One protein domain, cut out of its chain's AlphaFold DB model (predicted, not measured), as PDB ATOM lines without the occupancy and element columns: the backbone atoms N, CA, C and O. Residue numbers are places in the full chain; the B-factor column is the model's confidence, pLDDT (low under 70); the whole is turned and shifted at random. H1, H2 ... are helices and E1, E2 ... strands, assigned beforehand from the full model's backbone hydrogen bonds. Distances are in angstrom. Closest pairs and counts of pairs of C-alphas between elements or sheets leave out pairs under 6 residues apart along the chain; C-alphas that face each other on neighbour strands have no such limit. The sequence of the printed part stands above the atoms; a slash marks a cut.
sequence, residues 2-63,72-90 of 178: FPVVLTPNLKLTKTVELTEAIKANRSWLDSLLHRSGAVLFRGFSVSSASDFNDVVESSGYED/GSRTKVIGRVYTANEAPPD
ATOM      1  N   PHE A   2     -16.819 -29.009  -9.981       72.62
ATOM      2  CA  PHE A   2     -17.700 -28.125 -10.755       72.62
ATOM      3  C   PHE A   2     -18.950 -28.898 -11.209       72.62
ATOM      4  O   PHE A   2     -18.772 -29.993 -11.752       72.62
ATOM      5  N   PRO A   3     -20.177 -28.363 -11.042       80.00
ATOM      6  CA  PRO A   3     -20.545 -27.169 -10.266       80.00
ATOM      7  C   PRO A   3     -20.587 -27.445  -8.750       80.00
ATOM      8  O   PRO A   3     -20.591 -28.602  -8.325       80.00
ATOM      9  N   VAL A   4     -20.672 -26.393  -7.926       85.38
ATOM     10  CA  VAL A   4     -21.025 -26.555  -6.502       85.38
ATOM     11  C   VAL A   4     -22.530 -26.790  -6.387       85.38
ATOM     12  O   VAL A   4     -23.313 -26.090  -7.022       85.38
ATOM     13  N   VAL A   5     -22.949 -27.763  -5.576       87.69
ATOM     14  CA  VAL A   5     -24.366 -28.096  -5.368       87.69
ATOM     15  C   VAL A   5     -24.774 -27.728  -3.944       87.69
ATOM     16  O   VAL A   5     -24.145 -28.174  -2.990       87.69
ATOM     17  N   LEU A   6     -25.838 -26.937  -3.803       87.50
ATOM     18  CA  LEU A   6     -26.429 -26.558  -2.522       87.50
ATOM     19  C   LEU A   6     -27.791 -27.229  -2.361       87.50
ATOM     20  O   LEU A   6     -28.626 -27.176  -3.266       87.50
ATOM     21  N   THR A   7     -28.025 -27.832  -1.198       88.25
ATOM     22  CA  THR A   7     -29.279 -28.513  -0.853       88.25
ATOM     23  C   THR A   7     -29.821 -28.016   0.482       88.25
ATOM     24  O   THR A   7     -29.025 -27.625   1.339       88.25
ATOM     25  N   PRO A   8     -31.145 -28.040   0.713       87.06
ATOM     26  CA  PRO A   8     -31.679 -27.730   2.031       87.06
ATOM     27  C   PRO A   8     -31.199 -28.768   3.050       87.06
ATOM     28  O   PRO A   8     -31.121 -29.963   2.755       87.06
ATOM     29  N   ASN A   9     -30.902 -28.318   4.268       84.44
ATOM     30  CA  ASN A   9     -30.558 -29.222   5.357       84.44
ATOM     31  C   ASN A   9     -31.822 -29.954   5.834       84.44
ATOM     32  O   ASN A   9     -32.666 -29.377   6.519       84.44
ATOM     33  N   LEU A  10     -31.933 -31.237   5.483       77.69
ATOM     34  CA  LEU A  10     -33.087 -32.084   5.805       77.69
ATOM     35  C   LEU A  10     -33.228 -32.395   7.304       77.69
ATOM     36  O   LEU A  10     -34.271 -32.886   7.725       77.69
ATOM     37  N   LYS A  11     -32.197 -32.118   8.118       79.44
ATOM     38  CA  LYS A  11     -32.244 -32.280   9.579       79.44
ATOM     39  C   LYS A  11     -33.015 -31.135  10.256       79.44
ATOM     40  O   LYS A  11     -33.350 -31.239  11.434       79.44
ATOM     41  N   LEU A  12     -33.294 -30.039   9.543       76.06
ATOM     42  CA  LEU A  12     -34.056 -28.910  10.070       76.06
ATOM     43  C   LEU A  12     -35.560 -29.199  10.038       76.06
ATOM     44  O   LEU A  12     -36.112 -29.639   9.036       76.06
ATOM     45  N   THR A  13     -36.245 -28.876  11.134       70.25
ATOM     46  CA  THR A  13     -37.707 -29.008  11.255       70.25
ATOM     47  C   THR A  13     -38.474 -27.934  10.484       70.25
ATOM     48  O   THR A  13     -39.675 -28.073  10.255       70.25
ATOM     49  N   LYS A  14     -37.795 -26.849  10.095       75.44
ATOM     50  CA  LYS A  14     -38.366 -25.729   9.350       75.44
ATOM     51  C   LYS A  14     -37.896 -25.777   7.901       75.44
ATOM     52  O   LYS A  14     -36.694 -25.815   7.644       75.44
ATOM     53  N   THR A  15     -38.844 -25.688   6.971       76.00
ATOM     54  CA  THR A  15     -38.557 -25.516   5.545       76.00
ATOM     55  C   THR A  15     -37.748 -24.242   5.319       76.00
ATOM     56  O   THR A  15     -38.107 -23.166   5.804       76.00
ATOM     57  N   VAL A  16     -36.640 -24.377   4.592       80.31
ATOM     58  CA  VAL A  16     -35.824 -23.247   4.154       80.31
ATOM     59  C   VAL A  16     -36.366 -22.758   2.816       80.31
ATOM     60  O   VAL A  16     -36.256 -23.456   1.809       80.31
ATOM     61  N   GLU A  17     -36.930 -21.553   2.813       88.25
ATOM     62  CA  GLU A  17     -37.320 -20.864   1.583       88.25
ATOM     63  C   GLU A  17     -36.068 -20.365   0.855       88.25
ATOM     64  O   GLU A  17     -35.245 -19.643   1.429       88.25
ATOM     65  N   LEU A  18     -35.911 -20.762  -0.411       88.62
ATOM     66  CA  LEU A  18     -34.703 -20.477  -1.190       88.62
ATOM     67  C   LEU A  18     -34.473 -18.970  -1.362       88.62
ATOM     68  O   LEU A  18     -33.344 -18.503  -1.244       88.62
ATOM     69  N   THR A  19     -35.536 -18.204  -1.590       90.81
ATOM     70  CA  THR A  19     -35.475 -16.747  -1.777       90.81
ATOM     71  C   THR A  19     -34.908 -16.035  -0.550       90.81
ATOM     72  O   THR A  19     -34.041 -15.169  -0.668       90.81
ATOM     73  N   GLU A  20     -35.336 -16.434   0.646       90.38
ATOM     74  CA  GLU A  20     -34.839 -15.876   1.904       90.38
ATOM     75  C   GLU A  20     -33.401 -16.321   2.185       90.38
ATOM     76  O   GLU A  20     -32.578 -15.514   2.621       90.38
ATOM     77  N   ALA A  21     -33.063 -17.574   1.865       88.12
ATOM     78  CA  ALA A  21     -31.693 -18.065   1.970       88.12
ATOM     79  C   ALA A  21     -30.733 -17.297   1.045       88.12
ATOM     80  O   ALA A  21     -29.634 -16.946   1.478       88.12
ATOM     81  N   ILE A  22     -31.144 -16.989  -0.188       89.25
ATOM     82  CA  ILE A  22     -30.345 -16.204  -1.138       89.25
ATOM     83  C   ILE A  22     -30.122 -14.786  -0.611       89.25
ATOM     84  O   ILE A  22     -28.973 -14.349  -0.515       89.25
ATOM     85  N   LYS A  23     -31.188 -14.091  -0.194       89.50
ATOM     86  CA  LYS A  23     -31.088 -12.728   0.356       89.50
ATOM     87  C   LYS A  23     -30.166 -12.668   1.572       89.50
ATOM     88  O   LYS A  23     -29.325 -11.777   1.663       89.50
ATOM     89  N   ALA A  24     -30.298 -13.628   2.490       91.44
ATOM     90  CA  ALA A  24     -29.509 -13.671   3.718       91.44
ATOM     91  C   ALA A  24     -28.021 -13.988   3.480       91.44
ATOM     92  O   ALA A  24     -27.182 -13.589   4.283       91.44
ATOM     93  N   ASN A  25     -27.683 -14.683   2.389       89.56
ATOM     94  CA  ASN A  25     -26.333 -15.200   2.140       89.56
ATOM     95  C   ASN A  25     -25.685 -14.642   0.864       89.56
ATOM     96  O   ASN A  25     -24.726 -15.224   0.357       89.56
ATOM     97  N   ARG A  26     -26.175 -13.509   0.347       86.81
ATOM     98  CA  ARG A  26     -25.774 -12.960  -0.958       86.81
ATOM     99  C   ARG A  26     -24.257 -12.855  -1.141       86.81
ATOM    100  O   ARG A  26     -23.724 -13.410  -2.090       86.81
ATOM    101  N   SER A  27     -23.543 -12.224  -0.208       87.50
ATOM    102  CA  SER A  27     -22.082 -12.052  -0.314       87.50
ATOM    103  C   SER A  27     -21.320 -13.382  -0.323       87.50
ATOM    104  O   SER A  27     -20.281 -13.516  -0.975       87.50
ATOM    105  N   TRP A  28     -21.828 -14.379   0.406       91.56
ATOM    106  CA  TRP A  28     -21.245 -15.716   0.429       91.56
ATOM    107  C   TRP A  28     -21.508 -16.458  -0.886       91.56
ATOM    108  O   TRP A  28     -20.578 -17.044  -1.438       91.56
ATOM    109  N   LEU A  29     -22.727 -16.365  -1.426       86.81
ATOM    110  CA  LEU A  29     -23.082 -16.916  -2.735       86.81
ATOM    111  C   LEU A  29     -22.280 -16.265  -3.868       86.81
ATOM    112  O   LEU A  29     -21.763 -16.989  -4.711       86.81
ATOM    113  N   ASP A  30     -22.095 -14.942  -3.847       85.50
ATOM    114  CA  ASP A  30     -21.251 -14.218  -4.809       85.50
ATOM    115  C   ASP A  30     -19.809 -14.740  -4.772       85.50
ATOM    116  O   ASP A  30     -19.205 -15.043  -5.802       85.50
ATOM    117  N   SER A  31     -19.262 -14.919  -3.566       84.69
ATOM    118  CA  SER A  31     -17.912 -15.457  -3.378       84.69
ATOM    119  C   SER A  31     -17.805 -16.911  -3.846       84.69
ATOM    120  O   SER A  31     -16.801 -17.308  -4.437       84.69
ATOM    121  N   LEU A  32     -18.833 -17.721  -3.582       84.94
ATOM    122  CA  LEU A  32     -18.899 -19.113  -4.009       84.94
ATOM    123  C   LEU A  32     -18.979 -19.215  -5.533       84.94
ATOM    124  O   LEU A  32     -18.232 -19.990  -6.129       84.94
ATOM    125  N   LEU A  33     -19.832 -18.409  -6.163       84.75
ATOM    126  CA  LEU A  33     -19.987 -18.330  -7.611       84.75
ATOM    127  C   LEU A  33     -18.690 -17.862  -8.278       84.75
ATOM    128  O   LEU A  33     -18.260 -18.472  -9.250       84.75
ATOM    129  N   HIS A  34     -18.016 -16.856  -7.713       85.00
ATOM    130  CA  HIS A  34     -16.741 -16.360  -8.232       85.00
ATOM    131  C   HIS A  34     -15.658 -17.447  -8.281       85.00
ATOM    132  O   HIS A  34     -14.902 -17.525  -9.244       85.00
ATOM    133  N   ARG A  35     -15.587 -18.309  -7.257       85.81
ATOM    134  CA  ARG A  35     -14.576 -19.377  -7.183       85.81
ATOM    135  C   ARG A  35     -14.956 -20.637  -7.950       85.81
ATOM    136  O   ARG A  35     -14.081 -21.332  -8.452       85.81
ATOM    137  N   SER A  36     -16.244 -20.968  -7.988       82.69
ATOM    138  CA  SER A  36     -16.728 -22.220  -8.575       82.69
ATOM    139  C   SER A  36     -17.176 -22.082 -10.025       82.69
ATOM    140  O   SER A  36     -17.237 -23.086 -10.715       82.69
ATOM    141  N   GLY A  37     -17.515 -20.886 -10.498       83.38
ATOM    142  CA  GLY A  37     -18.051 -20.643 -11.838       83.38
ATOM    143  C   GLY A  37     -19.533 -21.002 -12.017       83.38
ATOM    144  O   GLY A  37     -20.177 -20.426 -12.887       83.38
ATOM    145  N   ALA A  38     -20.096 -21.908 -11.207       81.62
ATOM    146  CA  ALA A  38     -21.526 -22.226 -11.213       81.62
ATOM    147  C   ALA A  38     -21.995 -22.845  -9.884       81.62
ATOM    148  O   ALA A  38     -21.301 -23.672  -9.284       81.62
ATOM    149  N   VAL A  39     -23.221 -22.493  -9.482       83.56
ATOM    150  CA  VAL A  39     -23.904 -23.018  -8.291       83.56
ATOM    151  C   VAL A  39     -25.249 -23.623  -8.690       83.56
ATOM    152  O   VAL A  39     -26.067 -22.966  -9.327       83.56
ATOM    153  N   LEU A  40     -25.496 -24.871  -8.290       87.56
ATOM    154  CA  LEU A  40     -26.765 -25.570  -8.483       87.56
ATOM    155  C   LEU A  40     -27.538 -25.649  -7.164       87.56
ATOM    156  O   LEU A  40     -27.119 -26.344  -6.242       87.56
ATOM    157  N   PHE A  41     -28.711 -25.024  -7.101       88.75
ATOM    158  CA  PHE A  41     -29.653 -25.199  -5.994       88.75
ATOM    159  C   PHE A  41     -30.547 -26.418  -6.254       88.75
ATOM    160  O   PHE A  41     -31.297 -26.450  -7.228       88.75
ATOM    161  N   ARG A  42     -30.483 -27.437  -5.392       87.38
ATOM    162  CA  ARG A  42     -31.214 -28.703  -5.551       87.38
ATOM    163  C   ARG A  42     -32.033 -29.029  -4.307       87.38
ATOM    164  O   ARG A  42     -31.559 -28.896  -3.193       87.38
ATOM    165  N   GLY A  43     -33.256 -29.521  -4.500       86.50
ATOM    166  CA  GLY A  43     -34.129 -29.945  -3.398       86.50
ATOM    167  C   GLY A  43     -34.941 -28.818  -2.752       86.50
ATOM    168  O   GLY A  43     -35.660 -29.081  -1.797       86.50
ATOM    169  N   PHE A  44     -34.866 -27.594  -3.277       87.81
ATOM    170  CA  PHE A  44     -35.726 -26.484  -2.864       87.81
ATOM    171  C   PHE A  44     -37.095 -26.540  -3.556       87.81
ATOM    172  O   PHE A  44     -37.234 -27.081  -4.656       87.81
ATOM    173  N   SER A  45     -38.103 -25.951  -2.915       88.88
ATOM    174  CA  SER A  45     -39.476 -25.871  -3.424       88.88
ATOM    175  C   SER A  45     -39.616 -24.789  -4.502       88.88
ATOM    176  O   SER A  45     -40.116 -23.706  -4.236       88.88
ATOM    177  N   VAL A  46     -39.171 -25.087  -5.724       87.62
ATOM    178  CA  VAL A  46     -39.385 -24.249  -6.918       87.62
ATOM    179  C   VAL A  46     -40.140 -25.090  -7.942       87.62
ATOM    180  O   VAL A  46     -39.609 -26.074  -8.458       87.62
ATOM    181  N   SER A  47     -41.406 -24.760  -8.177       88.31
ATOM    182  CA  SER A  47     -42.343 -25.600  -8.935       88.31
ATOM    183  C   SER A  47     -43.024 -24.885 -10.100       88.31
ATOM    184  O   SER A  47     -43.611 -25.540 -10.961       88.31
ATOM    185  N   SER A  48     -42.930 -23.558 -10.143       83.75
ATOM    186  CA  SER A  48     -43.558 -22.720 -11.158       83.75
ATOM    187  C   SER A  48     -42.577 -21.697 -11.740       83.75
ATOM    188  O   SER A  48     -41.532 -21.403 -11.159       83.75
ATOM    189  N   ALA A  49     -42.930 -21.117 -12.892       81.38
ATOM    190  CA  ALA A  49     -42.180 -19.997 -13.461       81.38
ATOM    191  C   ALA A  49     -42.207 -18.754 -12.551       81.38
ATOM    192  O   ALA A  49     -41.258 -17.977 -12.567       81.38
ATOM    193  N   SER A  50     -43.266 -18.586 -11.746       86.81
ATOM    194  CA  SER A  50     -43.354 -17.516 -10.746       86.81
ATOM    195  C   SER A  50     -42.360 -17.752  -9.611       86.81
ATOM    196  O   SER A  50     -41.579 -16.861  -9.307       86.81
ATOM    197  N   ASP A  51     -42.311 -18.972  -9.062       83.25
ATOM    198  CA  ASP A  51     -41.360 -19.345  -8.003       83.25
ATOM    199  C   ASP A  51     -39.918 -19.118  -8.486       83.25
ATOM    200  O   ASP A  51     -39.063 -18.620  -7.758       83.25
ATOM    201  N   PHE A  52     -39.646 -19.470  -9.748       85.31
ATOM    202  CA  PHE A  52     -38.342 -19.253 -10.362       85.31
ATOM    203  C   PHE A  52     -38.028 -17.760 -10.548       85.31
ATOM    204  O   PHE A  52     -36.906 -17.341 -10.267       85.31
ATOM    205  N   ASN A  53     -39.005 -16.944 -10.960       86.19
ATOM    206  CA  ASN A  53     -38.836 -15.492 -11.026       86.19
ATOM    207  C   ASN A  53     -38.481 -14.902  -9.655       86.19
ATOM    208  O   ASN A  53     -37.548 -14.110  -9.565       86.19
ATOM    209  N   ASP A  54     -39.161 -15.328  -8.589       88.94
ATOM    210  CA  ASP A  54     -38.895 -14.849  -7.228       88.94
ATOM    211  C   ASP A  54     -37.468 -15.201  -6.777       88.94
ATOM    212  O   ASP A  54     -36.791 -14.400  -6.128       88.94
ATOM    213  N   VAL A  55     -36.971 -16.382  -7.162       89.00
ATOM    214  CA  VAL A  55     -35.574 -16.788  -6.945       89.00
ATOM    215  C   VAL A  55     -34.611 -15.871  -7.701       89.00
ATOM    216  O   VAL A  55     -33.665 -15.365  -7.093       89.00
ATOM    217  N   VAL A  56     -34.862 -15.599  -8.986       86.88
ATOM    218  CA  VAL A  56     -34.040 -14.678  -9.791       86.88
ATOM    219  C   VAL A  56     -34.029 -13.280  -9.172       86.88
ATOM    220  O   VAL A  56     -32.959 -12.704  -8.989       86.88
ATOM    221  N   GLU A  57     -35.181 -12.745  -8.776       87.50
ATOM    222  CA  GLU A  57     -35.273 -11.429  -8.138       87.50
ATOM    223  C   GLU A  57     -34.556 -11.386  -6.783       87.50
ATOM    224  O   GLU A  57     -33.877 -10.407  -6.471       87.50
ATOM    225  N   SER A  58     -34.633 -12.465  -5.998       89.94
ATOM    226  CA  SER A  58     -33.982 -12.552  -4.685       89.94
ATOM    227  C   SER A  58     -32.452 -12.476  -4.743       89.94
ATOM    228  O   SER A  58     -31.832 -12.067  -3.761       89.94
ATOM    229  N   SER A  59     -31.842 -12.808  -5.889       86.44
ATOM    230  CA  SER A  59     -30.391 -12.683  -6.106       86.44
ATOM    231  C   SER A  59     -29.901 -11.229  -6.073       86.44
ATOM    232  O   SER A  59     -28.747 -10.950  -5.734       86.44
ATOM    233  N   GLY A  60     -30.781 -10.279  -6.405       85.81
ATOM    234  CA  GLY A  60     -30.435  -8.867  -6.505       85.81
ATOM    235  C   GLY A  60     -29.468  -8.543  -7.646       85.81
ATOM    236  O   GLY A  60     -28.825  -7.495  -7.596       85.81
ATOM    237  N   TYR A  61     -29.321  -9.420  -8.645       83.56
ATOM    238  CA  TYR A  61     -28.639  -9.063  -9.889       83.56
ATOM    239  C   TYR A  61     -29.520  -8.143 -10.741       83.56
ATOM    240  O   TYR A  61     -30.754  -8.189 -10.675       83.56
ATOM    241  N   GLU A  62     -28.884  -7.274 -11.523       79.25
ATOM    242  CA  GLU A  62     -29.594  -6.396 -12.451       79.25
ATOM    243  C   GLU A  62     -30.242  -7.208 -13.573       79.25
ATOM    244  O   GLU A  62     -29.717  -8.237 -14.003       79.25
ATOM    245  N   ASP A  63     -31.413  -6.757 -14.017       75.00
ATOM    246  CA  ASP A  63     -32.092  -7.376 -15.148       75.00
ATOM    247  C   ASP A  63     -31.353  -7.043 -16.446       75.00
ATOM    248  O   ASP A  63     -30.946  -5.898 -16.665       75.00
ATOM    249  N   GLY A  72     -31.330 -14.954 -30.178       61.38
ATOM    250  CA  GLY A  72     -32.367 -15.748 -30.850       61.38
ATOM    251  C   GLY A  72     -33.767 -15.380 -30.340       61.38
ATOM    252  O   GLY A  72     -33.894 -14.766 -29.282       61.38
ATOM    253  N   SER A  73     -34.828 -15.748 -31.068       67.12
ATOM    254  CA  SER A  73     -36.205 -15.527 -30.599       67.12
ATOM    255  C   SER A  73     -36.406 -16.113 -29.194       67.12
ATOM    256  O   SER A  73     -36.016 -17.248 -28.900       67.12
ATOM    257  N   ARG A  74     -36.983 -15.299 -28.307       70.69
ATOM    258  CA  ARG A  74     -37.270 -15.611 -26.903       70.69
ATOM    259  C   ARG A  74     -38.698 -15.177 -26.612       70.69
ATOM    260  O   ARG A  74     -39.067 -14.042 -26.913       70.69
ATOM    261  N   THR A  75     -39.475 -16.036 -25.965       73.62
ATOM    262  CA  THR A  75     -40.814 -15.676 -25.491       73.62
ATOM    263  C   THR A  75     -40.746 -15.368 -24.000       73.62
ATOM    264  O   THR A  75     -40.232 -16.165 -23.213       73.62
ATOM    265  N   LYS A  76     -41.260 -14.197 -23.606       80.38
ATOM    266  CA  LYS A  76     -41.363 -13.798 -22.201       80.38
ATOM    267  C   LYS A  76     -42.440 -14.628 -21.506       80.38
ATOM    268  O   LYS A  76     -43.578 -14.645 -21.964       80.38
ATOM    269  N   VAL A  77     -42.083 -15.275 -20.399       82.19
ATOM    270  CA  VAL A  77     -43.018 -16.073 -19.594       82.19
ATOM    271  C   VAL A  77     -43.611 -15.209 -18.482       82.19
ATOM    272  O   VAL A  77     -44.816 -14.979 -18.455       82.19
ATOM    273  N   ILE A  78     -42.766 -14.696 -17.582       78.94
ATOM    274  CA  ILE A  78     -43.157 -13.835 -16.456       78.94
ATOM    275  C   ILE A  78     -41.931 -13.079 -15.937       78.94
ATOM    276  O   ILE A  78     -40.844 -13.641 -15.927       78.94
ATOM    277  N   GLY A  79     -42.086 -11.818 -15.518       86.00
ATOM    278  CA  GLY A  79     -41.011 -11.050 -14.872       86.00
ATOM    279  C   GLY A  79     -39.707 -11.033 -15.681       86.00
ATOM    280  O   GLY A  79     -39.672 -10.433 -16.756       86.00
ATOM    281  N   ARG A  80     -38.667 -11.701 -15.173       81.62
ATOM    282  CA  ARG A  80     -37.334 -11.857 -15.787       81.62
ATOM    283  C   ARG A  80     -37.103 -13.238 -16.418       81.62
ATOM    284  O   ARG A  80     -35.984 -13.594 -16.766       81.62
ATOM    285  N   VAL A  81     -38.155 -14.039 -16.560       81.50
ATOM    286  CA  VAL A  81     -38.103 -15.423 -17.047       81.50
ATOM    287  C   VAL A  81     -38.546 -15.498 -18.507       81.50
ATOM    288  O   VAL A  81     -39.642 -15.058 -18.871       81.50
ATOM    289  N   TYR A  82     -37.700 -16.110 -19.334       80.19
ATOM    290  CA  TYR A  82     -37.886 -16.288 -20.777       80.19
ATOM    291  C   TYR A  82     -37.627 -17.749 -21.180       80.19
ATOM    292  O   TYR A  82     -36.870 -18.456 -20.512       80.19
ATOM    293  N   THR A  83     -38.221 -18.202 -22.288       75.12
ATOM    294  CA  THR A  83     -37.872 -19.493 -22.920       75.12
ATOM    295  C   THR A  83     -36.427 -19.470 -23.444       75.12
ATOM    296  O   THR A  83     -35.894 -18.392 -23.657       75.12
ATOM    297  N   ALA A  84     -35.753 -20.617 -23.616       62.94
ATOM    298  CA  ALA A  84     -34.287 -20.649 -23.777       62.94
ATOM    299  C   ALA A  84     -33.735 -20.910 -25.202       62.94
ATOM    300  O   ALA A  84     -32.534 -20.781 -25.407       62.94
ATOM    301  N   ASN A  85     -34.567 -21.248 -26.192       62.84
ATOM    302  CA  ASN A  85     -34.326 -21.178 -27.651       62.84
ATOM    303  C   ASN A  85     -35.499 -21.843 -28.363       62.84
ATOM    304  O   ASN A  85     -36.121 -22.747 -27.818       62.84
ATOM    305  N   GLU A  86     -35.765 -21.413 -29.594       63.50
ATOM    306  CA  GLU A  86     -36.728 -22.046 -30.505       63.50
ATOM    307  C   GLU A  86     -35.997 -22.791 -31.636       63.50
ATOM    308  O   GLU A  86     -36.506 -22.909 -32.750       63.50
ATOM    309  N   ALA A  87     -34.768 -23.262 -31.378       65.25
ATOM    310  CA  ALA A  87     -34.064 -24.118 -32.325       65.25
ATOM    311  C   ALA A  87     -34.863 -25.422 -32.525       65.25
ATOM    312  O   ALA A  87     -35.444 -25.926 -31.558       65.25
ATOM    313  N   PRO A  88     -34.914 -25.969 -33.751       73.38
ATOM    314  CA  PRO A  88     -35.549 -27.254 -33.999       73.38
ATOM    315  C   PRO A  88     -34.980 -28.350 -33.077       73.38
ATOM    316  O   PRO A  88     -33.770 -28.378 -32.848       73.38
ATOM    317  N   PRO A  89     -35.816 -29.256 -32.542       73.69
ATOM    318  CA  PRO A  89     -35.387 -30.264 -31.567       73.69
ATOM    319  C   PRO A  89     -34.408 -31.305 -32.138       73.69
ATOM    320  O   PRO A  89     -33.784 -32.036 -31.378       73.69
ATOM    321  N   ASP A  90     -34.293 -31.397 -33.463       84.31
ATOM    322  CA  ASP A  90     -33.356 -32.252 -34.193       84.31
ATOM    323  C   ASP A  90     -31.985 -31.597 -34.426       84.31
ATOM    324  O   ASP A  90     -31.110 -32.210 -35.039       84.31
TER     325      ASP A  90
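What this domain is: This is residues 2 to 63 and 72 to 90 of the 178 residues of the protein "TauD/TfdA-like domain-containing protein" of Artemisia annua (UniProt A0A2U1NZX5). Two short parallel strands, E1 and E2, lie side by side, and the chain crosses from one to the other through helices H1 and H2, which make a corner with each other; H3 is side by side with H1. Near H3, at one end of the long axis, E3 and residues 81 to 82 make a small turned-back piece, from which residues 83 to 90 lead away as a tail. The printed part has 81 residues, with three named helices and three named strands in the order E1, H1, H2, E2, H3, E3; the class is mixed, helices and strands, with 37 residues, under half, in named elements. The whole is loose, with a radius of gyration of the C-alphas of 14.7 A, and only just elongated, with spans of 43 by 28 by 28 A.

Where its parts are: E1 is residues 4 to 6, with C-alpha 4 at (-21.025, -26.555, -6.502). H1 is residues 18 to 24, 9.9 A from first to last C-alpha, and H2 is residues 26 to 36, 15.0 A long. E2 is residues 39 to 41. H3 is residues 49 to 58, 14.1 A long, with C-alpha 49 at (-42.180, -19.997, -13.461). E3 is residues 76 to 78, ending with C-alpha 78 at (-43.157, -13.835, -16.456).

How they stand to each other: E1 and E2 are parallel neighbours, with 24 degrees between their directions; N 6 and O 40, and N 40 and O 4, are each 2.8 A apart, within hydrogen-bond range. E1, H1, H2 and E2 form a strand-helix-strand unit, two parallel neighbour strands with helices between them in the chain, and its crossover is right-handed. The closest C-alphas of H2 and E2, those of Leu 33 and Val 39, are 6.1 A apart. H1 and H2 are close but not clearly touching, the C-alphas of Ile 22 and Leu 29 being closest at 7.5 A, and about perpendicular at 76 degrees. H1 and H3 touch, closest at the C-alphas of Thr 19 and Val 55, 5.2 A apart, and run the same way at a shallow tilt of 8 degrees. The closest C-alphas of H3 and E3 are those of Ser 50 and Ile 78, 6.8 A apart. E3 pairs with no named strand, but its residues 76 to 78 pair antiparallel with residues 81 to 82. H2 and H3 are apart. In H1, H2 and H3 every O i to N i+4 pair is within hydrogen-bond range.

The domain as a whole: The two C-alphas farthest apart, those of Thr 13 and Asp 90, are 45.8 A apart. Residues 64 to 71 are not printed, and C-alphas 63 and 72 are 17.8 A apart across the cut. The link from E1 to H1 is long, with 11 residues. Mean pLDDT of the printed part is 82.4; residues 72 to 73 and 84 to 87 are under 70.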